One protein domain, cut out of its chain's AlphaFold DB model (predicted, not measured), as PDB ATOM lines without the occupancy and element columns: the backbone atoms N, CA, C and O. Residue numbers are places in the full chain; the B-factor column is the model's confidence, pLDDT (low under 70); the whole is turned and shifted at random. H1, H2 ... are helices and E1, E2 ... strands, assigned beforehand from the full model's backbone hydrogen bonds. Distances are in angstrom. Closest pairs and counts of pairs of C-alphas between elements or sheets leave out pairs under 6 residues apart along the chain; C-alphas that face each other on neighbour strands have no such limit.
ATOM      1  N   GLU A  26     346.528 260.296 386.592       34.09
ATOM      2  CA  GLU A  26     345.189 260.735 386.155       34.09
ATOM      3  C   GLU A  26     344.596 259.863 385.025       34.09
ATOM      4  O   GLU A  26     343.447 260.052 384.638       34.09
ATOM      5  N   ILE A  27     345.348 258.873 384.523       34.81
ATOM      6  CA  ILE A  27     344.879 257.872 383.550       34.81
ATOM      7  C   ILE A  27     344.383 256.577 384.241       34.81
ATOM      8  O   ILE A  27     343.864 255.686 383.570       34.81
ATOM      9  N   LEU A  28     344.463 256.450 385.576       37.59
ATOM     10  CA  LEU A  28     343.845 255.317 386.280       37.59
ATOM     11  C   LEU A  28     342.314 255.454 386.317       37.59
ATOM     12  O   LEU A  28     341.764 256.174 387.143       37.59
ATOM     13  N   GLU A  29     341.678 254.743 385.384       39.12
ATOM     14  CA  GLU A  29     340.293 254.251 385.373       39.12
ATOM     15  C   GLU A  29     339.280 255.086 386.175       39.12
ATOM     16  O   GLU A  29     338.926 254.774 387.311       39.12
ATOM     17  N   ASN A  30     338.733 256.114 385.517       35.75
ATOM     18  CA  ASN A  30     337.415 256.639 385.858       35.75
ATOM     19  C   ASN A  30     336.391 255.503 385.706       35.75
ATOM     20  O   ASN A  30     335.963 255.194 384.593       35.75
ATOM     21  N   ILE A  31     336.017 254.863 386.810       41.81
ATOM     22  CA  ILE A  31     334.859 253.972 386.841       41.81
ATOM     23  C   ILE A  31     333.644 254.859 387.110       41.81
ATOM     24  O   ILE A  31     333.355 255.227 388.247       41.81
ATOM     25  N   ASP A  32     332.961 255.245 386.036       34.47
ATOM     26  CA  ASP A  32     331.642 255.858 386.125       34.47
ATOM     27  C   ASP A  32     330.645 254.773 386.566       34.47
ATOM     28  O   ASP A  32     330.237 253.947 385.754       34.47
ATOM     29  N   ASP A  33     330.240 254.767 387.839       36.38
ATOM     30  CA  ASP A  33     329.061 254.017 388.286       36.38
ATOM     31  C   ASP A  33     327.802 254.856 387.980       36.38
ATOM     32  O   ASP A  33     327.496 255.818 388.702       36.38
ATOM     33  N   PRO A  34     327.016 254.520 386.938       36.47
ATOM     34  CA  PRO A  34     325.924 255.368 386.453       36.47
ATOM     35  C   PRO A  34     324.708 255.395 387.394       36.47
ATOM     36  O   PRO A  34     323.726 256.078 387.115       36.47
ATOM     37  N   ILE A  35     324.747 254.656 388.507       43.94
ATOM     38  CA  ILE A  35     323.618 254.492 389.430       43.94
ATOM     39  C   ILE A  35     323.639 255.549 390.553       43.94
ATOM     40  O   ILE A  35     322.601 255.809 391.155       43.94
ATOM     41  N   ILE A  36     324.788 256.183 390.844       47.06
ATOM     42  CA  ILE A  36     324.953 257.013 392.060       47.06
ATOM     43  C   ILE A  36     325.522 258.420 391.782       47.06
ATOM     44  O   ILE A  36     325.480 259.277 392.661       47.06
ATOM     45  N   GLY A  37     326.016 258.723 390.577       42.97
ATOM     46  CA  GLY A  37     326.540 260.067 390.267       42.97
ATOM     47  C   GLY A  37     327.741 260.482 391.135       42.97
ATOM     48  O   GLY A  37     328.011 261.672 391.289       42.97
ATOM     49  N   ARG A  38     328.449 259.511 391.724       48.56
ATOM     50  CA  ARG A  38     329.661 259.723 392.523       48.56
ATOM     51  C   ARG A  38     330.888 259.653 391.626       48.56
ATOM     52  O   ARG A  38     331.100 258.644 390.965       48.56
ATOM     53  N   ARG A  39     331.734 260.683 391.678       48.53
ATOM     54  CA  ARG A  39     333.123 260.602 391.208       48.53
ATOM     55  C   ARG A  39     334.021 260.307 392.404       48.53
ATOM     56  O   ARG A  39     334.045 261.070 393.371       48.53
ATOM     57  N   ILE A  40     334.714 259.174 392.359       50.53
ATOM     58  CA  ILE A  40     335.580 258.696 393.439       50.53
ATOM     59  C   ILE A  40     337.032 258.830 392.980       50.53
ATOM     60  O   ILE A  40     337.420 258.257 391.968       50.53
ATOM     61  N   LEU A  41     337.838 259.585 393.729       49.69
ATOM     62  CA  LEU A  41     339.291 259.585 393.585       49.69
ATOM     63  C   LEU A  41     339.856 258.453 394.440       49.69
ATOM     64  O   LEU A  41     339.830 258.529 395.670       49.69
ATOM     65  N   ASN A  42     340.372 257.415 393.786       48.41
ATOM     66  CA  ASN A  42     341.004 256.294 394.464       48.41
ATOM     67  C   ASN A  42     342.484 256.606 394.744       48.41
ATOM     68  O   ASN A  42     343.316 256.630 393.838       48.41
ATOM     69  N   LEU A  43     342.832 256.838 396.013       55.09
ATOM     70  CA  LEU A  43     344.220 257.029 396.465       55.09
ATOM     71  C   LEU A  43     344.828 255.740 397.036       55.09
ATOM     72  O   LEU A  43     345.597 255.767 397.994       55.09
ATOM     73  N   GLY A  44     344.475 254.595 396.450       39.19
ATOM     74  CA  GLY A  44     345.081 253.294 396.733       39.19
ATOM     75  C   GLY A  44     344.649 252.629 398.042       39.19
ATOM     76  O   GLY A  44     345.196 251.578 398.346       39.19
ATOM     77  N   CYS A  45     343.711 253.228 398.792       43.97
ATOM     78  CA  CYS A  45     343.041 252.719 400.015       43.97
ATOM     79  C   CYS A  45     342.006 253.719 400.585       43.97
ATOM     80  O   CYS A  45     341.248 253.383 401.493       43.97
ATOM     81  N   LEU A  46     342.010 254.964 400.100       40.41
ATOM     82  CA  LEU A  46     341.065 256.021 400.453       40.41
ATOM     83  C   LEU A  46     340.286 256.408 399.200       40.41
ATOM     84  O   LEU A  46     340.861 256.965 398.264       40.41
ATOM     85  N   ASP A  47     338.990 256.114 399.213       48.88
ATOM     86  CA  ASP A  47     338.033 256.615 398.235       48.88
ATOM     87  C   ASP A  47     337.593 258.005 398.687       48.88
ATOM     88  O   ASP A  47     336.781 258.151 399.605       48.88
ATOM     89  N   ILE A  48     338.176 259.041 398.082       45.69
ATOM     90  CA  ILE A  48     337.780 260.421 398.356       45.69
ATOM     91  C   ILE A  48     336.688 260.792 397.351       45.69
ATOM     92  O   ILE A  48     336.979 260.884 396.155       45.69
ATOM     93  N   PRO A  49     335.435 261.014 397.785       50.69
ATOM     94  CA  PRO A  49     334.419 261.550 396.894       50.69
ATOM     95  C   PRO A  49     334.832 262.971 396.485       50.69
ATOM     96  O   PRO A  49     335.031 263.834 397.339       50.69
ATOM     97  N   TYR A  50     334.984 263.223 395.183       42.66
ATOM     98  CA  TYR A  50     335.249 264.562 394.657       42.66
ATOM     99  C   TYR A  50     334.204 264.917 393.608       42.66
ATOM    100  O   TYR A  50     334.265 264.476 392.463       42.66
ATOM    101  N   GLY A  51     333.235 265.726 394.032       47.81
ATOM    102  CA  GLY A  51     332.035 266.042 393.266       47.81
ATOM    103  C   GLY A  51     330.896 265.101 393.641       47.81
ATOM    104  O   GLY A  51     330.754 264.020 393.071       47.81
ATOM    105  N   GLU A  52     330.091 265.520 394.614       52.22
ATOM    106  CA  GLU A  52     328.799 264.905 394.904       52.22
ATOM    107  C   GLU A  52     327.735 265.598 394.045       52.22
ATOM    108  O   GLU A  52     327.724 266.827 393.942       52.22
ATOM    109  N   GLY A  53     326.863 264.825 393.393       58.06
ATOM    110  CA  GLY A  53     325.676 265.383 392.746       58.06
ATOM    111  C   GLY A  53     324.838 266.177 393.753       58.06
ATOM    112  O   GLY A  53     324.769 265.820 394.929       58.06
ATOM    113  N   GLU A  54     324.219 267.275 393.316       69.44
ATOM    114  CA  GLU A  54     323.371 268.084 394.192       69.44
ATOM    115  C   GLU A  54     322.231 267.238 394.785       69.44
ATOM    116  O   GLU A  54     321.433 266.656 394.051       69.44
ATOM    117  N   LEU A  55     322.141 267.200 396.120       79.94
ATOM    118  CA  LEU A  55     321.064 266.518 396.845       79.94
ATOM    119  C   LEU A  55     319.689 267.034 396.403       79.94
ATOM    120  O   LEU A  55     319.426 268.246 396.419       79.94
ATOM    121  N   ASN A  56     318.780 266.105 396.113       85.88
ATOM    122  CA  ASN A  56     317.390 266.404 395.798       85.88
ATOM    123  C   ASN A  56     316.703 267.091 396.999       85.88
ATOM    124  O   ASN A  56     317.046 266.865 398.162       85.88
ATOM    125  N   ARG A  57     315.682 267.924 396.757       87.31
ATOM    126  CA  ARG A  57     314.946 268.634 397.822       87.31
ATOM    127  C   ARG A  57     314.358 267.668 398.858       87.31
ATOM    128  O   ARG A  57     314.368 267.975 400.047       87.31
ATOM    129  N   PHE A  58     313.870 266.512 398.413       87.38
ATOM    130  CA  PHE A  58     313.330 265.476 399.295       87.38
ATOM    131  C   PHE A  58     314.418 264.718 400.069       87.38
ATOM    132  O   PHE A  58     314.176 264.321 401.202       87.38
ATOM    133  N   GLU A  59     315.625 264.582 399.514       88.94
ATOM    134  CA  GLU A  59     316.779 264.009 400.224       88.94
ATOM    135  C   GLU A  59     317.272 264.956 401.320       88.94
ATOM    136  O   GLU A  59     317.501 264.526 402.446       88.94
ATOM    137  N   LYS A  60     317.334 266.266 401.036       89.88
ATOM    138  CA  LYS A  60     317.606 267.290 402.060       89.88
ATOM    139  C   LYS A  60     316.560 267.254 403.172       89.88
ATOM    140  O   LYS A  60     316.912 267.347 404.342       89.88
ATOM    141  N   LEU A  61     315.286 267.090 402.809       90.88
ATOM    142  CA  LEU A  61     314.202 266.973 403.781       90.88
ATOM    143  C   LEU A  61     314.318 265.697 404.629       90.88
ATOM    144  O   LEU A  61     314.034 265.765 405.816       90.88
ATOM    145  N   LEU A  62     314.761 264.574 404.052       90.00
ATOM    146  CA  LEU A  62     314.998 263.323 404.783       90.00
ATOM    147  C   LEU A  62     316.147 263.456 405.796       90.00
ATOM    148  O   LEU A  62     316.037 262.985 406.924       90.00
ATOM    149  N   LEU A  63     317.249 264.105 405.412       91.88
ATOM    150  CA  LEU A  63     318.373 264.337 406.324       91.88
ATOM    151  C   LEU A  63     317.994 265.324 407.438       91.88
ATOM    152  O   LEU A  63     318.318 265.097 408.600       91.88
ATOM    153  N   HIS A  64     317.227 266.364 407.107       92.12
ATOM    154  CA  HIS A  64     316.708 267.315 408.088       92.12
ATOM    155  C   HIS A  64     315.659 266.672 409.008       92.12
ATOM    156  O   HIS A  64     315.650 266.929 410.204       92.12
ATOM    157  N   SER A  65     314.774 265.799 408.516       92.00
ATOM    158  CA  SER A  65     313.855 265.079 409.407       92.00
ATOM    159  C   SER A  65     314.611 264.147 410.353       92.00
ATOM    160  O   SER A  65     314.191 263.988 411.498       92.00
ATOM    161  N   ALA A  66     315.753 263.600 409.920       91.75
ATOM    162  CA  ALA A  66     316.619 262.814 410.787       91.75
ATOM    163  C   ALA A  66     317.306 263.646 411.884       91.75
ATOM    164  O   ALA A  66     317.400 263.196 413.024       91.75
ATOM    165  N   GLU A  67     317.728 264.870 411.569       91.44
ATOM    166  CA  GLU A  67     318.345 265.793 412.531       91.44
ATOM    167  C   GLU A  67     317.363 266.233 413.629       91.44
ATOM    168  O   GLU A  67     317.716 266.275 414.806       91.44
ATOM    169  N   TYR A  68     316.106 266.489 413.261       91.19
ATOM    170  CA  TYR A  68     315.064 266.935 414.194       91.19
ATOM    171  C   TYR A  68     314.273 265.786 414.845       91.19
ATOM    172  O   TYR A  68     313.412 266.044 415.685       91.19
ATOM    173  N   GLY A  69     314.539 264.529 414.470       90.75
ATOM    174  CA  GLY A  69     313.862 263.357 415.032       90.75
ATOM    175  C   GLY A  69     312.416 263.154 414.557       90.75
ATOM    176  O   GLY A  69     311.640 262.476 415.227       90.75
ATOM    177  N   ASP A  70     312.017 263.712 413.410       93.31
ATOM    178  CA  ASP A  70     310.656 263.539 412.889       93.31
ATOM    179  C   ASP A  70     310.494 262.183 412.181       93.31
ATOM    180  O   ASP A  70     310.715 262.012 410.976       93.31
ATOM    181  N   VAL A  71     310.069 261.196 412.971       93.75
ATOM    182  CA  VAL A  71     309.855 259.809 412.543       93.75
ATOM    183  C   VAL A  71     308.783 259.699 411.455       93.75
ATOM    184  O   VAL A  71     308.887 258.854 410.563       93.75
ATOM    185  N   ASN A  72     307.744 260.537 411.504       93.56
ATOM    186  CA  ASN A  72     306.596 260.423 410.608       93.56
ATOM    187  C   ASN A  72     306.937 260.907 409.203       93.56
ATOM    188  O   ASN A  72     306.583 260.249 408.219       93.56
ATOM    189  N   THR A  73     307.626 262.043 409.093       91.44
ATOM    190  CA  THR A  73     308.070 262.544 407.788       91.44
ATOM    191  C   THR A  73     309.153 261.656 407.199       91.44
ATOM    192  O   THR A  73     309.038 261.291 406.029       91.44
ATOM    193  N   ALA A  74     310.122 261.206 408.006       91.31
ATOM    194  CA  ALA A  74     311.135 260.252 407.559       91.31
ATOM    195  C   ALA A  74     310.495 258.960 407.016       91.31
ATOM    196  O   ALA A  74     310.790 258.552 405.894       91.31
ATOM    197  N   ARG A  75     309.538 258.369 407.747       92.75
ATOM    198  CA  ARG A  75     308.802 257.171 407.307       92.75
ATOM    199  C   ARG A  75     308.095 257.385 405.967       92.75
ATOM    200  O   ARG A  75     308.266 256.585 405.053       92.75
ATOM    201  N   ARG A  76     307.347 258.485 405.822       91.19
ATOM    202  CA  ARG A  76     306.617 258.800 404.580       91.19
ATOM    203  C   ARG A  76     307.548 258.982 403.384       91.19
ATOM    204  O   ARG A  76     307.186 258.581 402.279       91.19
ATOM    205  N   LEU A  77     308.712 259.598 403.588       90.06
ATOM    206  CA  LEU A  77     309.709 259.803 402.535       90.06
ATOM    207  C   LEU A  77     310.355 258.483 402.103       90.06
ATOM    208  O   LEU A  77     310.569 258.282 400.910       90.06
ATOM    209  N   ILE A  78     310.606 257.571 403.047       89.88
ATOM    210  CA  ILE A  78     311.189 256.252 402.773       89.88
ATOM    211  C   ILE A  78     310.183 255.339 402.060       89.88
ATOM    212  O   ILE A  78     310.514 254.746 401.034       89.88
ATOM    213  N   GLU A  79     308.941 255.254 402.546       90.06
ATOM    214  CA  GLU A  79     307.888 254.425 401.935       90.06
ATOM    215  C   GLU A  79     307.569 254.870 400.496       90.06
ATOM    216  O   GLU A  79     307.343 254.039 399.616       90.06
ATOM    217  N   ASN A  80     307.629 256.179 400.228       89.69
ATOM    218  CA  ASN A  80     307.372 256.763 398.910       89.69
ATOM    219  C   ASN A  80     308.655 257.100 398.127       89.69
ATOM    220  O   ASN A  80     308.603 257.875 397.169       89.69
ATOM    221  N   ALA A  81     309.805 256.519 398.489       85.81
ATOM    222  CA  ALA A  81     311.101 256.879 397.906       85.81
ATOM    223  C   ALA A  81     311.136 256.748 396.372       85.81
ATOM    224  O   ALA A  81     311.693 257.604 395.687       85.81
ATOM    225  N   LYS A  82     310.465 255.727 395.814       83.19
ATOM    226  CA  LYS A  82     310.344 255.532 394.356       83.19
ATOM    227  C   LYS A  82     309.541 256.639 393.668       83.19
ATOM    228  O   LYS A  82     309.858 256.999 392.542       83.19
ATOM    229  N   HIS A  83     308.517 257.176 394.331       84.75
ATOM    230  CA  HIS A  83     307.689 258.253 393.783       84.75
ATOM    231  C   HIS A  83     308.413 259.599 393.799       84.75
ATOM    232  O   HIS A  83     308.271 260.379 392.862       84.75
ATOM    233  N   TYR A  84     309.202 259.861 394.840       82.75
ATOM    234  CA  TYR A  84     309.946 261.113 394.993       82.75
ATOM    235  C   TYR A  84     311.358 261.078 394.395       82.75
ATOM    236  O   TYR A  84     312.067 262.084 394.464       82.75
ATOM    237  N   ASN A  85     311.761 259.943 393.808       83.06
ATOM    238  CA  ASN A  85     313.118 259.678 393.331       83.06
ATOM    239  C   ASN A  85     314.174 260.038 394.397       83.06
ATOM    240  O   ASN A  85     315.097 260.811 394.146       83.06
ATOM    241  N   VAL A  86     313.955 259.546 395.622       84.75
ATOM    242  CA  VAL A  86     314.813 259.784 396.791       84.75
ATOM    243  C   VAL A  86     315.770 258.618 396.951       84.75
ATOM    244  O   VAL A  86     315.337 257.475 397.123       84.75
ATOM    245  N   ASN A  87     317.069 258.906 396.977       84.50
ATOM    246  CA  ASN A  87     318.043 257.949 397.465       84.50
ATOM    247  C   ASN A  87     317.982 257.883 398.998       84.50
ATOM    248  O   ASN A  87     318.331 258.837 399.688       84.50
ATOM    249  N   VAL A  88     317.565 256.739 399.543       85.62
ATOM    250  CA  VAL A  88     317.469 256.537 401.000       85.62
ATOM    251  C   VAL A  88     318.852 256.483 401.673       85.62
ATOM    252  O   VAL A  88     318.977 256.775 402.858       85.62
ATOM    253  N   ASN A  89     319.904 256.166 400.911       85.88
ATOM    254  CA  ASN A  89     321.300 256.172 401.358       85.88
ATOM    255  C   ASN A  89     322.017 257.481 400.986       85.88
ATOM    256  O   ASN A  89     323.236 257.489 400.788       85.88
ATOM    257  N   CYS A  90     321.268 258.582 400.852       86.06
ATOM    258  CA  CYS A  90     321.851 259.901 400.658       86.06
ATOM    259  C   CYS A  90     322.758 260.277 401.838       86.06
ATOM    260  O   CYS A  90     322.571 259.834 402.975       86.06
ATOM    261  N   VAL A  91     323.771 261.086 401.543       85.00
ATOM    262  CA  VAL A  91     324.717 261.610 402.527       85.00
ATOM    263  C   VAL A  91     324.736 263.127 402.445       85.00
ATOM    264  O   VAL A  91     324.520 263.685 401.372       85.00
ATOM    265  N   ASP A  92     324.955 263.792 403.574       84.62
ATOM    266  CA  ASP A  92     325.194 265.232 403.595       84.62
ATOM    267  C   ASP A  92     326.592 265.583 403.051       84.62
ATOM    268  O   ASP A  92     327.406 264.712 402.748       84.62
ATOM    269  N   THR A  93     326.901 266.879 402.999       80.25
ATOM    270  CA  THR A  93     328.213 267.396 402.569       80.25
ATOM    271  C   THR A  93     329.381 266.963 403.464       80.25
ATOM    272  O   THR A  93     330.541 267.176 403.112       80.25
ATOM    273  N   MET A  94     329.097 266.385 404.634       79.25
ATOM    274  CA  MET A  94     330.066 265.816 405.572       79.25
ATOM    275  C   MET A  94     330.138 264.280 405.471       79.25
ATOM    276  O   MET A  94     330.841 263.640 406.258       79.25
ATOM    277  N   GLY A  95     329.421 263.667 404.524       80.31
ATOM    278  CA  GLY A  95     329.358 262.220 404.340       80.31
ATOM    279  C   GLY A  95     328.487 261.484 405.369       80.31
ATOM    280  O   GLY A  95     328.636 260.270 405.536       80.31
ATOM    281  N   ARG A  96     327.597 262.178 406.088       85.25
ATOM    282  CA  ARG A  96     326.681 261.599 407.082       85.25
ATOM    283  C   ARG A  96     325.365 261.193 406.430       85.25
ATOM    284  O   ARG A  96     324.682 262.015 405.830       85.25
ATOM    285  N   GLY A  97     324.995 259.923 406.567       87.62
ATOM    286  CA  GLY A  97     323.664 259.438 406.191       87.62
ATOM    287  C   GLY A  97     322.651 259.565 407.330       87.62
ATOM    288  O   GLY A  97     323.023 259.820 408.476       87.62
ATOM    289  N   ALA A  98     321.376 259.296 407.038       90.62
ATOM    290  CA  ALA A  98     320.278 259.413 408.005       90.62
ATOM    291  C   ALA A  98     320.497 258.611 409.306       90.62
ATOM    292  O   ALA A  98     320.229 259.118 410.390       90.62
ATOM    293  N   ILE A  99     321.042 257.386 409.219       91.38
ATOM    294  CA  ILE A  99     321.363 256.569 410.406       91.38
ATOM    295  C   ILE A  99     322.443 257.234 411.261       91.38
ATOM    296  O   ILE A  99     322.329 257.259 412.480       91.38
ATOM    297  N   ARG A 100     323.495 257.774 410.635       90.25
ATOM    298  CA  ARG A 100     324.584 258.428 411.363       90.25
ATOM    299  C   ARG A 100     324.094 259.690 412.066       90.25
ATOM    300  O   ARG A 100     324.415 259.874 413.230       90.25
ATOM    301  N   ILE A 101     323.273 260.494 411.388       91.88
ATOM    302  CA  ILE A 101     322.640 261.672 411.992       91.88
ATOM    303  C   ILE A 101     321.784 261.249 413.191       91.88
ATOM    304  O   ILE A 101     321.942 261.821 414.258       91.88
ATOM    305  N   ALA A 102     320.955 260.208 413.054       93.75
ATOM    306  CA  ALA A 102     320.119 259.710 414.149       93.75
ATOM    307  C   ALA A 102     320.925 259.204 415.362       93.75
ATOM    308  O   ALA A 102     320.451 259.295 416.491       93.75
ATOM    309  N   ILE A 103     322.128 258.663 415.139       93.50
ATOM    310  CA  ILE A 103     323.050 258.255 416.210       93.50
ATOM    311  C   ILE A 103     323.656 259.488 416.891       93.50
ATOM    312  O   ILE A 103     323.615 259.566 418.114       93.50
ATOM    313  N   GLU A 104     324.172 260.445 416.112       92.06
ATOM    314  CA  GLU A 104     324.772 261.692 416.617       92.06
ATOM    315  C   GLU A 104     323.753 262.554 417.389       92.06
ATOM    316  O   GLU A 104     324.120 263.237 418.340       92.06
ATOM    317  N   THR A 105     322.472 262.516 417.007       92.31
ATOM    318  CA  THR A 105     321.380 263.239 417.687       92.31
ATOM    319  C   THR A 105     320.662 262.417 418.760       92.31
ATOM    320  O   THR A 105     319.693 262.899 419.343       92.31
ATOM    321  N   GLU A 106     321.112 261.183 419.020       92.06
ATOM    322  CA  GLU A 106     320.534 260.244 419.994       92.06
ATOM    323  C   GLU A 106     319.029 259.946 419.798       92.06
ATOM    324  O   GLU A 106     318.312 259.575 420.730       92.06
ATOM    325  N   GLN A 107     318.531 260.043 418.564       93.38
ATOM    326  CA  GLN A 107     317.125 259.797 418.233       93.38
ATOM    327  C   GLN A 107     316.848 258.296 418.069       93.38
ATOM    328  O   GLN A 107     316.790 257.761 416.958       93.38
ATOM    329  N   ILE A 108     316.659 257.594 419.189       93.81
ATOM    330  CA  ILE A 108     316.529 256.129 419.202       93.81
ATOM    331  C   ILE A 108     315.276 255.620 418.475       93.81
ATOM    332  O   ILE A 108     315.351 254.624 417.757       93.81
ATOM    333  N   GLU A 109     314.130 256.289 418.620       93.31
ATOM    334  CA  GLU A 109     312.887 255.881 417.944       93.31
ATOM    335  C   GLU A 109     313.023 255.968 416.420       93.31
ATOM    336  O   GLU A 109     312.613 255.066 415.681       93.31
ATOM    337  N   LEU A 110     313.663 257.042 415.951       93.50
ATOM    338  CA  LEU A 110     313.992 257.221 414.547       93.50
ATOM    339  C   LEU A 110     314.978 256.147 414.085       93.50
ATOM    340  O   LEU A 110     314.745 255.522 413.053       93.50
ATOM    341  N   LEU A 111     316.044 255.897 414.848       94.12
ATOM    342  CA  LEU A 111     317.019 254.851 414.544       94.12
ATOM    343  C   LEU A 111     316.340 253.482 414.421       94.12
ATOM    344  O   LEU A 111     316.549 252.784 413.432       94.12
ATOM    345  N   GLN A 112     315.482 253.114 415.375       92.81
ATOM    346  CA  GLN A 112     314.739 251.859 415.341       92.81
ATOM    347  C   GLN A 112     313.878 251.759 414.077       92.81
ATOM    348  O   GLN A 112     313.895 250.727 413.410       92.81
ATOM    349  N   MET A 113     313.179 252.839 413.710       93.00
ATOM    350  CA  MET A 113     312.405 252.913 412.471       93.00
ATOM    351  C   MET A 113     313.297 252.726 411.236       93.00
ATOM    352  O   MET A 113     312.998 251.866 410.410       93.00
ATOM    353  N   LEU A 114     314.419 253.442 411.132       91.38
ATOM    354  CA  LEU A 114     315.351 253.341 410.001       91.38
ATOM    355  C   LEU A 114     315.927 251.924 409.851       91.38
ATOM    356  O   LEU A 114     316.028 251.407 408.738       91.38
ATOM    357  N   LEU A 115     316.252 251.258 410.963       91.00
ATOM    358  CA  LEU A 115     316.823 249.909 410.957       91.00
ATOM    359  C   LEU A 115     315.864 248.841 410.406       91.00
ATOM    360  O   LEU A 115     316.345 247.838 409.862       91.00
ATOM    361  N   THR A 116     314.543 249.064 410.470       89.25
ATOM    362  CA  THR A 116     313.545 248.144 409.887       89.25
ATOM    363  C   THR A 116     313.603 248.066 408.360       89.25
ATOM    364  O   THR A 116     313.243 247.038 407.784       89.25
ATOM    365  N   TYR A 117     314.100 249.109 407.689       86.75
ATOM    366  CA  TYR A 117     314.163 249.169 406.230       86.75
ATOM    367  C   TYR A 117     315.469 248.562 405.705       86.75
ATOM    368  O   TYR A 117     316.556 249.113 405.882       86.75
ATOM    369  N   GLU A 118     315.369 247.437 404.992       80.88
ATOM    370  CA  GLU A 118     316.532 246.739 404.411       80.88
ATOM    371  C   GLU A 118     317.256 247.542 403.321       80.88
ATOM    372  O   GLU A 118     318.444 247.321 403.098       80.88
ATOM    373  N   ALA A 119     316.559 248.486 402.675       81.75
ATOM    374  CA  ALA A 119     317.133 249.371 401.662       81.75
ATOM    375  C   ALA A 119     318.215 250.310 402.227       81.75
ATOM    376  O   ALA A 119     319.045 250.808 401.467       81.75
ATOM    377  N   ILE A 120     318.212 250.544 403.545       83.69
ATOM    378  CA  ILE A 120     319.173 251.429 404.201       83.69
ATOM    379  C   ILE A 120     320.432 250.648 404.557       83.69
ATOM    380  O   ILE A 120     320.383 249.673 405.314       83.69
ATOM    381  N   GLU A 121     321.572 251.072 404.029       82.00
ATOM    382  CA  GLU A 121     322.863 250.459 404.311       82.00
ATOM    383  C   GLU A 121     323.364 250.849 405.703       82.00
ATOM    384  O   GLU A 121     323.442 252.023 406.055       82.00
ATOM    385  N   LEU A 122     323.770 249.853 406.495       81.25
ATOM    386  CA  LEU A 122     324.310 250.098 407.835       81.25
ATOM    387  C   LEU A 122     325.752 250.629 407.789       81.25
ATOM    388  O   LEU A 122     326.140 251.358 408.694       81.25
ATOM    389  N   ARG A 123     326.540 250.299 406.755       78.50
ATOM    390  CA  ARG A 123     327.928 250.772 406.554       78.50
ATOM    391  C   ARG A 123     328.738 250.757 407.869       78.50
ATOM    392  O   ARG A 123     328.801 249.724 408.534       78.50
ATOM    393  N   ASP A 124     329.309 251.893 408.256       83.50
ATOM    394  CA  ASP A 124     330.089 252.125 409.472       83.50
ATOM    395  C   ASP A 124     329.284 252.672 410.661       83.50
ATOM    396  O   ASP A 124     329.869 253.062 411.670       83.50
ATOM    397  N   SER A 125     327.948 252.634 410.601       88.12
ATOM    398  CA  SER A 125     327.066 253.112 411.682       88.12
ATOM    399  C   SER A 125     327.360 252.480 413.040       88.12
ATOM    400  O   SER A 125     327.272 253.163 414.053       88.12
ATOM    401  N   LEU A 126     327.760 251.204 413.077       90.75
ATOM    402  CA  LEU A 126     328.142 250.549 414.327       90.75
ATOM    403  C   LEU A 126     329.380 251.204 414.954       90.75
ATOM    404  O   LEU A 126     329.424 251.373 416.167       90.75
ATOM    405  N   LEU A 127     330.378 251.578 414.147       91.38
ATOM    406  CA  LEU A 127     331.580 252.241 414.657       91.38
ATOM    407  C   LEU A 127     331.243 253.639 415.190       91.38
ATOM    408  O   LEU A 127     331.738 254.007 416.251       91.38
ATOM    409  N   HIS A 128     330.343 254.365 414.520       91.38
ATOM    410  CA  HIS A 128     329.848 255.662 415.000       91.38
ATOM    411  C   HIS A 128     329.019 255.533 416.287       91.38
ATOM    412  O   HIS A 128     329.228 256.277 417.235       91.38
ATOM    413  N   ALA A 129     328.143 254.531 416.397       93.88
ATOM    414  CA  ALA A 129     327.398 254.290 417.637       93.88
ATOM    415  C   ALA A 129     328.319 253.973 418.826       93.88
ATOM    416  O   ALA A 129     328.052 254.385 419.952       93.88
ATOM    417  N   ILE A 130     329.428 253.270 418.572       94.75
ATOM    418  CA  ILE A 130     330.453 253.003 419.586       94.75
ATOM    419  C   ILE A 130     331.260 254.268 419.905       94.75
ATOM    420  O   ILE A 130     331.622 254.462 421.064       94.75
ATOM    421  N   SER A 131     331.555 255.128 418.920       93.69
ATOM    422  CA  SER A 131     332.291 256.376 419.165       93.69
ATOM    423  C   SER A 131     331.503 257.382 419.996       93.69
ATOM    424  O   SER A 131     332.129 258.081 420.792       93.69
ATOM    425  N   GLU A 132     330.176 257.403 419.842       93.94
ATOM    426  CA  GLU A 132     329.241 258.196 420.657       93.94
ATOM    427  C   GLU A 132     328.863 257.511 421.984       93.94
ATOM    428  O   GLU A 132     328.083 258.046 422.760       93.94
ATOM    429  N   GLU A 133     329.398 256.317 422.267       94.81
ATOM    430  CA  GLU A 133     329.169 255.571 423.517       94.81
ATOM    431  C   GLU A 133     327.684 255.243 423.809       94.81
ATOM    432  O   GLU A 133     327.313 254.909 424.939       94.81
ATOM    433  N   ASN A 134     326.837 255.240 422.774       95.06
ATOM    434  CA  ASN A 134     325.405 254.983 422.890       95.06
ATOM    435  C   ASN A 134     325.101 253.474 422.880       95.06
ATOM    436  O   ASN A 134     324.970 252.834 421.834       95.06
ATOM    437  N   VAL A 135     324.960 252.900 424.078       95.44
ATOM    438  CA  VAL A 135     324.730 251.458 424.284       95.44
ATOM    439  C   VAL A 135     323.455 250.970 423.588       95.44
ATOM    440  O   VAL A 135     323.475 249.924 422.941       95.44
ATOM    441  N   GLN A 136     322.363 251.734 423.669       94.75
ATOM    442  CA  GLN A 136     321.078 251.340 423.091       94.75
ATOM    443  C   GLN A 136     321.133 251.330 421.559       94.75
ATOM    444  O   GLN A 136     320.655 250.387 420.926       94.75
ATOM    445  N   ALA A 137     321.766 252.339 420.951       94.56
ATOM    446  CA  ALA A 137     321.992 252.370 419.510       94.56
ATOM    447  C   ALA A 137     322.845 251.177 419.051       94.56
ATOM    448  O   ALA A 137     322.509 250.523 418.063       94.56
ATOM    449  N   VAL A 138     323.908 250.845 419.794       94.19
ATOM    450  CA  VAL A 138     324.749 249.672 419.516       94.19
ATOM    451  C   VAL A 138     323.925 248.383 419.555       94.19
ATOM    452  O   VAL A 138     323.995 247.594 418.614       94.19
ATOM    453  N   GLU A 139     323.111 248.159 420.587       93.50
ATOM    454  CA  GLU A 139     322.271 246.957 420.679       93.50
ATOM    455  C   GLU A 139     321.301 246.833 419.502       93.50
ATOM    456  O   GLU A 139     321.247 245.774 418.866       93.50
ATOM    457  N   LEU A 140     320.599 247.921 419.165       93.62
ATOM    458  CA  LEU A 140     319.656 247.961 418.048       93.62
ATOM    459  C   LEU A 140     320.345 247.678 416.708       93.62
ATOM    460  O   LEU A 140     319.854 246.869 415.918       93.62
ATOM    461  N   ILE A 141     321.503 248.296 416.452       92.12
ATOM    462  CA  ILE A 141     322.253 248.100 415.204       92.12
ATOM    463  C   ILE A 141     322.743 246.657 415.098       92.12
ATOM    464  O   ILE A 141     322.573 246.033 414.050       92.12
ATOM    465  N   ILE A 142     323.322 246.088 416.161       90.62
ATOM    466  CA  ILE A 142     323.822 244.710 416.107       90.62
ATOM    467  C   ILE A 142     322.649 243.713 416.004       90.62
ATOM    468  O   ILE A 142     322.757 242.699 415.307       90.62
ATOM    469  N   GLN A 143     321.504 243.981 416.642       90.19
ATOM    470  CA  GLN A 143     320.292 243.180 416.452       90.19
ATOM    471  C   GLN A 143     319.839 243.208 414.986       90.19
ATOM    472  O   GLN A 143     319.727 242.146 414.365       90.19
ATOM    473  N   ALA A 144     319.690 244.398 414.398       87.38
ATOM    474  CA  ALA A 144     319.314 244.560 412.996       87.38
ATOM    475  C   ALA A 144     320.310 243.874 412.042       87.38
ATOM    476  O   ALA A 144     319.908 243.229 411.072       87.38
ATOM    477  N   GLN A 145     321.615 243.945 412.329       85.50
ATOM    478  CA  GLN A 145     322.640 243.211 411.577       85.50
ATOM    479  C   GLN A 145     322.423 241.699 411.650       85.50
ATOM    480  O   GLN A 145     322.451 241.035 410.614       85.50
ATOM    481  N   SER A 146     322.182 241.150 412.843       84.38
ATOM    482  CA  SER A 146     321.970 239.710 413.014       84.38
ATOM    483  C   SER A 146     320.707 239.210 412.311       84.38
ATOM    484  O   SER A 146     320.756 238.174 411.649       84.38
ATOM    485  N   GLU A 147     319.611 239.970 412.358       84.38
ATOM    486  CA  GLU A 147     318.369 239.646 411.647       84.38
ATOM    487  C   GLU A 147     318.581 239.649 410.125       84.38
ATOM    488  O   GLU A 147     318.188 238.707 409.431       84.38
ATOM    489  N   ARG A 148     319.288 240.657 409.595       81.50
ATOM    490  CA  ARG A 148     319.636 240.737 408.165       81.50
ATOM    491  C   ARG A 148     320.573 239.605 407.731       81.50
ATOM    492  O   ARG A 148     320.413 239.068 406.637       81.50
ATOM    493  N   GLN A 149     321.543 239.225 408.564       76.00
ATOM    494  CA  GLN A 149     322.477 238.129 408.275       76.00
ATOM    495  C   GLN A 149     321.788 236.762 408.267       76.00
ATOM    496  O   GLN A 149     322.039 235.961 407.365       76.00
ATOM    497  N   GLN A 150     320.877 236.516 409.215       73.44
ATOM    498  CA  GLN A 150     320.064 235.298 409.250       73.44
ATOM    499  C   GLN A 150     319.213 235.156 407.985       73.44
ATOM    500  O   GLN A 150     319.199 234.087 407.380       73.44
ATOM    501  N   ARG A 151     318.580 236.243 407.525       67.94
ATOM    502  CA  ARG A 151     317.800 236.252 406.273       67.94
ATOM    503  C   ARG A 151     318.650 235.963 405.034       67.94
ATOM    504  O   ARG A 151     318.170 235.337 404.097       67.94
ATOM    505  N   LYS A 152     319.915 236.391 405.036       64.25
ATOM    506  CA  LYS A 152     320.857 236.183 403.924       64.25
ATOM    507  C   LYS A 152     321.612 234.845 403.981       64.25
ATOM    508  O   LYS A 152     322.458 234.619 403.124       64.25
ATOM    509  N   ASN A 153     321.339 233.963 404.954       56.22
ATOM    510  CA  ASN A 153     322.093 232.716 405.195       56.22
ATOM    511  C   ASN A 153     323.621 232.913 405.335       56.22
ATOM    512  O   ASN A 153     324.399 231.975 405.157       56.22
ATOM    513  N   LEU A 154     324.070 234.120 405.686       56.06
ATOM    514  CA  LEU A 154     325.483 234.442 405.871       56.06
ATOM    515  C   LEU A 154     325.820 234.278 407.354       56.06
ATOM    516  O   LEU A 154     325.532 235.151 408.171       56.06
ATOM    517  N   LYS A 155     326.401 233.132 407.720       46.25
ATOM    518  CA  LYS A 155     326.915 232.903 409.076       46.25
ATOM    519  C   LYS A 155     328.324 233.473 409.204       46.25
ATOM    520  O   LYS A 155     329.216 233.061 408.477       46.25
ATOM    521  N   GLY A 156     328.516 234.328 410.208       48.34
ATOM    522  CA  GLY A 156     329.829 234.587 410.793       48.34
ATOM    523  C   GLY A 156     330.731 235.501 409.974       48.34
ATOM    524  O   GLY A 156     331.653 235.031 409.330       48.34
ATOM    525  N   LEU A 157     330.485 236.804 410.058       44.69
ATOM    526  CA  LEU A 157     331.497 237.840 410.289       44.69
ATOM    527  C   LEU A 157     330.750 239.179 410.309       44.69
ATOM    528  O   LEU A 157     329.973 239.477 409.399       44.69
ATOM    529  N   LEU A 158     330.999 240.019 411.315       51.75
ATOM    530  CA  LEU A 158     330.913 241.456 411.074       51.75
ATOM    531  C   LEU A 158     332.002 241.741 410.036       51.75
ATOM    532  O   LEU A 158     333.187 241.700 410.360       51.75
ATOM    533  N   GLY A 159     331.597 241.841 408.768       44.81
ATOM    534  CA  GLY A 159     332.505 242.018 407.640       44.81
ATOM    535  C   GLY A 159     333.380 243.257 407.810       44.81
ATOM    536  O   GLY A 159     333.102 244.120 408.640       44.81
ATOM    537  N   HIS A 160     334.441 243.334 407.012       47.94
ATOM    538  CA  HIS A 160     335.321 244.495 406.955       47.94
ATOM    539  C   HIS A 160     334.487 245.759 406.686       47.94
ATOM    540  O   HIS A 160     333.948 245.940 405.593       47.94
TER     541      HIS A 160
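AT A GLANCE: This is residues 26 to 160 of the 428 residues of the protein "TRP_2 domain-containing protein" of Hymenolepis diminuta (UniProt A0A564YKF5). Three helical hairpins, H1-H2, H4-H5 and H6-H7, stack side by side, with H1, H4 and H6 in one row and H2, H5 and H7 in a second. The small strand hairpin E1-E2 and residues 26 to 39 lie off to one side of the stack. The printed part has 135 residues, with two named strands, antiparallel in the order E1 - E2, then seven named helices; the class is mostly helix. It is compact, with a radius of gyration of the C-alphas of 15.9 A and spans of 46 by 37 by 29 A.

HOW THE PARTS SIT: Look first at the hairpin of E1, residues 40 to 42, and E2, residues 47 to 49, where N 41 and O 48 are 2.9 A apart, within hydrogen-bond range. Both strands are apart from H4, residues 98 to 104, and H5, residues 108 to 116, a helical hairpin whose closest C-alphas, Ala 102 and Leu 111, are 5.8 A apart. H4 touches H1, residues 57 to 68, through residues 62 to 67 of H1 alone, closest at the C-alphas of Leu 63 and Ala 98, 5.5 A. H5 touches H2, residues 71 to 79, at a shallow tilt of 14 degrees, the same way, with the C-alphas of Val 71 and Leu 110 closest at 5.3 A. H5 also touches H7, residues 135 to 151, closest at the C-alphas of Leu 115 and Ala 144, 6.2 A. H4 touches H6, residues 125 to 131, closest at the C-alphas of Arg 100 and Ser 125, 5.9 A. Every O i to N i+4 pair is within hydrogen-bond range in H1, H2, H4, H5, H6 and H7; H3, residues 81 to 84, is too short for one.

IN THESE COORDINATES: Find E1 at C-alpha 40, (335.580, 258.696, 393.439). H1 spans 16.5 A; H7 runs 24.6 A to C-alpha 151 at (317.800, 236.252, 406.273).

THE WHOLE: The printed part has no cut, and H3 to H4 is the long link. Confidence is low, under 70, at residues 26 to 54 and 151 to 160.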